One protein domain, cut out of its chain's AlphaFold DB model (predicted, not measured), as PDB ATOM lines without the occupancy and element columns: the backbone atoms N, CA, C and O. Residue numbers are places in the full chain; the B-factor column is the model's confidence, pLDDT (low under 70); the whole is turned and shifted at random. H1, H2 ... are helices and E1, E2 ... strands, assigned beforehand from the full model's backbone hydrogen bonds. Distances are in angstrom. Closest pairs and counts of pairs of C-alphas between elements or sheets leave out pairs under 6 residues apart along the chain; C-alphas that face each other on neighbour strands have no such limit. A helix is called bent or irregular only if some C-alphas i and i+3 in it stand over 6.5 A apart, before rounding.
ATOM      1  N   ILE A  21     114.251  79.727  92.929       91.69
ATOM      2  CA  ILE A  21     113.984  80.809  93.885       91.69
ATOM      3  C   ILE A  21     112.750  81.605  93.451       91.69
ATOM      4  O   ILE A  21     112.563  81.892  92.266       91.69
ATOM      5  N   ILE A  22     111.927  82.008  94.418       92.56
ATOM      6  CA  ILE A  22     110.782  82.900  94.227       92.56
ATOM      7  C   ILE A  22     110.972  84.137  95.101       92.56
ATOM      8  O   ILE A  22     111.133  84.029  96.311       92.56
ATOM      9  N   LEU A  23     110.919  85.320  94.491       93.38
ATOM     10  CA  LEU A  23     110.953  86.595  95.207       93.38
ATOM     11  C   LEU A  23     109.521  87.076  95.464       93.38
ATOM     12  O   LEU A  23     108.750  87.257  94.520       93.38
ATOM     13  N   GLY A  24     109.169  87.287  96.730       90.38
ATOM     14  CA  GLY A  24     107.824  87.682  97.154       90.38
ATOM     15  C   GLY A  24     107.832  88.820  98.173       90.38
ATOM     16  O   GLY A  24     108.850  89.096  98.803       90.38
ATOM     17  N   HIS A  25     106.688  89.489  98.326       86.06
ATOM     18  CA  HIS A  25     106.488  90.493  99.379       86.06
ATOM     19  C   HIS A  25     105.883  89.900 100.655       86.06
ATOM     20  O   HIS A  25     106.175  90.372 101.751       86.06
ATOM     21  N   GLU A  26     105.066  88.861 100.509       86.88
ATOM     22  CA  GLU A  26     104.393  88.187 101.614       86.88
ATOM     23  C   GLU A  26     105.102  86.862 101.921       86.88
ATOM     24  O   GLU A  26     105.469  86.141 100.984       86.88
ATOM     25  N   PRO A  27     105.321  86.540 103.208       85.75
ATOM     26  CA  PRO A  27     105.796  85.224 103.591       85.75
ATOM     27  C   PRO A  27     104.688  84.191 103.374       85.75
ATOM     28  O   PRO A  27     103.517  84.464 103.636       85.75
ATOM     29  N   HIS A  28     105.084  82.991 102.957       87.25
ATOM     30  CA  HIS A  28     104.197  81.844 102.766       87.25
ATOM     31  C   HIS A  28     104.668  80.668 103.635       87.25
ATOM     32  O   HIS A  28     105.314  79.753 103.114       87.25
ATOM     33  N   PRO A  29     104.401  80.690 104.958       86.75
ATOM     34  CA  PRO A  29     104.813  79.624 105.875       86.75
ATOM     35  C   PRO A  29     104.292  78.245 105.461       86.75
ATOM     36  O   PRO A  29     104.932  77.229 105.703       86.75
ATOM     37  N   GLU A  30     103.138  78.201 104.799       88.19
ATOM     38  CA  GLU A  30     102.510  76.984 104.293       88.19
ATOM     39  C   GLU A  30     103.306  76.290 103.174       88.19
ATOM     40  O   GLU A  30     103.062  75.121 102.887       88.19
ATOM     41  N   LEU A  31     104.273  76.988 102.570       86.75
ATOM     42  CA  LEU A  31     105.146  76.475 101.509       86.75
ATOM     43  C   LEU A  31     106.618  76.390 101.939       86.75
ATOM     44  O   LEU A  31     107.473  76.005 101.129       86.75
ATOM     45  N   GLU A  32     106.921  76.726 103.199       79.25
ATOM     46  CA  GLU A  32     108.262  76.590 103.764       79.25
ATOM     47  C   GLU A  32     108.696  75.116 103.726       79.25
ATOM     48  O   GLU A  32     108.068  74.234 104.308       79.25
ATOM     49  N   GLY A  33     109.783  74.840 103.000       82.62
ATOM     50  CA  GLY A  33     110.360  73.499 102.846       82.62
ATOM     51  C   GLY A  33     110.089  72.836 101.493       82.62
ATOM     52  O   GLY A  33     110.890  72.007 101.066       82.62
ATOM     53  N   GLU A  34     109.032  73.230 100.778       88.81
ATOM     54  CA  GLU A  34     108.805  72.776  99.397       88.81
ATOM     55  C   GLU A  34     109.318  73.789  98.366       88.81
ATOM     56  O   GLU A  34     109.825  73.408  97.306       88.81
ATOM     57  N   TRP A  35     109.195  75.077  98.689       90.56
ATOM     58  CA  TRP A  35     109.551  76.186  97.816       90.56
ATOM     59  C   TRP A  35     110.564  77.101  98.493       90.56
ATOM     60  O   TRP A  35     110.437  77.440  99.668       90.56
ATOM     61  N   ASN A  36     111.563  77.545  97.732       91.12
ATOM     62  CA  ASN A  36     112.513  78.543  98.204       91.12
ATOM     63  C   ASN A  36     111.958  79.950  97.945       91.12
ATOM     64  O   ASN A  36     112.176  80.536  96.880       91.12
ATOM     65  N   ILE A  37     111.181  80.460  98.901       92.12
ATOM     66  CA  ILE A  37     110.542  81.775  98.818       92.12
ATOM     67  C   ILE A  37     111.334  82.771  99.662       92.12
ATOM     68  O   ILE A  37     111.394  82.678 100.886       92.12
ATOM     69  N   VAL A  38     111.910  83.768  99.003       92.25
ATOM     70  CA  VAL A  38     112.641  84.854  99.649       92.25
ATOM     71  C   VAL A  38     111.724  86.066  99.747       92.25
ATOM     72  O   VAL A  38     111.349  86.680  98.745       92.25
ATOM     73  N   THR A  39     111.369  86.412 100.984       92.62
ATOM     74  CA  THR A  39     110.477  87.540 101.277       92.62
ATOM     75  C   THR A  39     111.274  88.835 101.434       92.62
ATOM     76  O   THR A  39     112.209  88.922 102.244       92.62
ATOM     77  N   ARG A  40     110.917  89.859 100.651       91.19
ATOM     78  CA  ARG A  40     111.542  91.188 100.656       91.19
ATOM     79  C   ARG A  40     110.506  92.283 100.427       91.19
ATOM     80  O   ARG A  40     109.545  92.118  99.679       91.19
ATOM     81  N   ASP A  41     110.741  93.454 101.014       90.31
ATOM     82  CA  ASP A  41     110.023  94.653 100.587       90.31
ATOM     83  C   ASP A  41     110.545  95.089  99.214       90.31
ATOM     84  O   ASP A  41     111.569  95.757  99.100       90.31
ATOM     85  N   LEU A  42     109.836  94.683  98.166       91.06
ATOM     86  CA  LEU A  42     110.155  95.036  96.788       91.06
ATOM     87  C   LEU A  42     109.340  96.233  96.298       91.06
ATOM     88  O   LEU A  42     109.501  96.624  95.148       91.06
ATOM     89  N   ALA A  43     108.435  96.791  97.105       91.38
ATOM     90  CA  ALA A  43     107.508  97.815  96.647       91.38
ATOM     91  C   ALA A  43     108.187  99.193  96.548       91.38
ATOM     92  O   ALA A  43     109.022  99.580  97.375       91.38
ATOM     93  N   SER A  44     107.804  99.961  95.525       89.50
ATOM     94  CA  SER A  44     108.207 101.363  95.365       89.50
ATOM     95  C   SER A  44     107.558 102.222  96.446       89.50
ATOM     96  O   SER A  44     106.334 102.242  96.564       89.50
ATOM     97  N   TYR A  45     108.356 103.035  97.145       81.00
ATOM     98  CA  TYR A  45     107.892 103.892  98.249       81.00
ATOM     99  C   TYR A  45     106.726 104.815  97.854       81.00
ATOM    100  O   TYR A  45     105.774 105.004  98.600       81.00
ATOM    101  N   THR A  46     106.769 105.359  96.636       81.69
ATOM    102  CA  THR A  46     105.744 106.279  96.113       81.69
ATOM    103  C   THR A  46     104.572 105.586  95.414       81.69
ATOM    104  O   THR A  46     103.558 106.225  95.143       81.69
ATOM    105  N   ARG A  47     104.706 104.303  95.053       79.50
ATOM    106  CA  ARG A  47     103.731 103.548  94.245       79.50
ATOM    107  C   ARG A  47     103.794 102.069  94.620       79.50
ATOM    108  O   ARG A  47     104.424 101.286  93.916       79.50
ATOM    109  N   GLY A  48     103.115 101.694  95.701       81.38
ATOM    110  CA  GLY A  48     103.208 100.348  96.282       81.38
ATOM    111  C   GLY A  48     102.770  99.189  95.374       81.38
ATOM    112  O   GLY A  48     103.099  98.046  95.651       81.38
ATOM    113  N   TRP A  49     102.072  99.465  94.266       85.38
ATOM    114  CA  TRP A  49     101.609  98.438  93.324       85.38
ATOM    115  C   TRP A  49     102.678  97.962  92.329       85.38
ATOM    116  O   TRP A  49     102.469  96.957  91.651       85.38
ATOM    117  N   ARG A  50     103.802  98.681  92.200       90.06
ATOM    118  CA  ARG A  50     104.924  98.289  91.336       90.06
ATOM    119  C   ARG A  50     106.157  97.981  92.168       90.06
ATOM    120  O   ARG A  50     106.381  98.591  93.217       90.06
ATOM    121  N   HIS A  51     107.004  97.117  91.628       92.69
ATOM    122  CA  HIS A  51     108.318  96.908  92.205       92.69
ATOM    123  C   HIS A  51     109.200  98.147  92.043       92.69
ATOM    124  O   HIS A  51     109.176  98.827  91.009       92.69
ATOM    125  N   ASP A  52     109.974  98.435  93.080       94.62
ATOM    126  CA  ASP A  52     111.115  99.322  92.992       94.62
ATOM    127  C   ASP A  52     112.228  98.622  92.209       94.62
ATOM    128  O   ASP A  52     112.557  97.459  92.460       94.62
ATOM    129  N   ARG A  53     112.785  99.326  91.225       93.38
ATOM    130  CA  ARG A  53     113.769  98.759  90.305       93.38
ATOM    131  C   ARG A  53     115.051  98.364  91.023       93.38
ATOM    132  O   ARG A  53     115.590  97.299  90.729       93.38
ATOM    133  N   ASP A  54     115.545  99.225  91.905       94.56
ATOM    134  CA  ASP A  54     116.822  99.005  92.575       94.56
ATOM    135  C   ASP A  54     116.666  97.909  93.625       94.56
ATOM    136  O   ASP A  54     117.447  96.961  93.617       94.56
ATOM    137  N   LYS A  55     115.574  97.931  94.407       94.25
ATOM    138  CA  LYS A  55     115.282  96.846  95.361       94.25
ATOM    139  C   LYS A  55     115.156  95.484  94.672       94.25
ATOM    140  O   LYS A  55     115.686  94.495  95.169       94.25
ATOM    141  N   LEU A  56     114.470  95.423  93.525       94.06
ATOM    142  CA  LEU A  56     114.326  94.179  92.766       94.06
ATOM    143  C   LEU A  56     115.663  93.699  92.193       94.06
ATOM    144  O   LEU A  56     115.959  92.508  92.268       94.06
ATOM    145  N   ARG A  57     116.480  94.604  91.637       94.81
ATOM    146  CA  ARG A  57     117.820  94.264  91.136       94.81
ATOM    147  C   ARG A  57     118.674  93.676  92.253       94.81
ATOM    148  O   ARG A  57     119.263  92.617  92.059       94.81
ATOM    149  N   ASP A  58     118.738  94.357  93.389       94.81
ATOM    150  CA  ASP A  58     119.602  93.962  94.496       94.81
ATOM    151  C   ASP A  58     119.150  92.608  95.067       94.81
ATOM    152  O   ASP A  58     119.977  91.717  95.247       94.81
ATOM    153  N   ALA A  59     117.834  92.389  95.195       94.56
ATOM    154  CA  ALA A  59     117.276  91.098  95.590       94.56
ATOM    155  C   ALA A  59     117.659  89.963  94.627       94.56
ATOM    156  O   ALA A  59     118.001  88.881  95.093       94.56
ATOM    157  N   ILE A  60     117.644  90.193  93.308       94.12
ATOM    158  CA  ILE A  60     118.083  89.196  92.315       94.12
ATOM    159  C   ILE A  60     119.582  88.912  92.458       94.12
ATOM    160  O   ILE A  60     119.985  87.753  92.475       94.12
ATOM    161  N   VAL A  61     120.416  89.948  92.578       95.31
ATOM    162  CA  VAL A  61     121.878  89.795  92.693       95.31
ATOM    163  C   VAL A  61     122.270  89.037  93.964       95.31
ATOM    164  O   VAL A  61     123.197  88.231  93.924       95.31
ATOM    165  N   GLU A  62     121.554  89.233  95.073       93.56
ATOM    166  CA  GLU A  62     121.757  88.465  96.311       93.56
ATOM    167  C   GLU A  62     121.598  86.950  96.118       93.56
ATOM    168  O   GLU A  62     122.236  86.189  96.842       93.56
ATOM    169  N   GLN A  63     120.793  86.527  95.140       92.94
ATOM    170  CA  GLN A  63     120.498  85.122  94.861       92.94
ATOM    171  C   GLN A  63     121.453  84.456  93.860       92.94
ATOM    172  O   GLN A  63     121.375  83.249  93.652       92.94
ATOM    173  N   LEU A  64     122.324  85.226  93.204       89.31
ATOM    174  CA  LEU A  64     123.250  84.730  92.175       89.31
ATOM    175  C   LEU A  64     124.637  84.360  92.730       89.31
ATOM    176  O   LEU A  64     125.579  84.190  91.956       89.31
TER     177      LEU A  64
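Overview. This is residues 21 to 64 of the 65 residues of an uncharacterized protein of Vibrio ishigakensis (UniProt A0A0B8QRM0). A small flat piece with a short pair of parallel strands, E1 and E2, side by side at the foot of a wide loop of residues 25 to 36 toward one end of its length, E3 at the other end, and one helix, H1, folding back from E3 toward E1. It is loosely built, and under half of its residues are in named elements. The printed part has 44 residues, with E1, E2, E3 and H1 in that order along the chain; the one sheet has the order E1, E2, and the class is mixed, helices and strands. The whole is only just loose, close to compact, with a radius of gyration of the C-alphas of 11.2 A, and its C-alphas span 33 by 22 by 9 A, only just flat.

Arrangement. E1, residues 22 to 24, and E2, residues 37 to 39, are parallel neighbours, with 28 degrees between their N-to-C directions. C-alphas 22 and 37 face each other at 4.7 A, and C-alphas 24 and 39 at 4.9 A. Across this pair N 38 and O 22 are 2.8 A apart, and N 24 and O 38 are 3.0 A apart, both within hydrogen-bond range. E3, residues 47 to 51, pairs with no named strand and is apart from both E1 and E2. H1, residues 53 to 62, meets E3 only through their link. H1 and E2 are apart. The closest C-alphas of E1 and H1, those of Leu 23 and Ala 59, are 7.8 A apart. In H1 every O i to N i+4 pair is within hydrogen-bond range.

Along the chain. E1 begins with C-alpha 22 at (110.782, 82.900, 94.227) and ends with Gly 24. E2 runs from Ile 37 to Thr 39. E3, the longest strand by residues, begins with C-alpha 47 at (103.731, 103.548, 94.245) and measures 8.3 A from first to last C-alpha. H1 runs from Arg 53 to Glu 62, 14.3 A from first to last C-alpha, is not bent, and ends with C-alpha 62 at (121.757, 88.465, 96.311).

Size, cuts and confidence. The two C-alphas farthest apart, those of Glu 34 and Thr 46, are 33.8 A from each other, while those of the first and last printed residues, Ile 21 and Leu 64, are 10.2 A apart. The printed part has no cut. The link from E1 to E2 is long, with 12 residues, the link from E2 to E3 is short, with 7, and the link from E3 to H1 is tight, with 1. The mean pLDDT of the printed part is 89.8, and no printed residue is under 70.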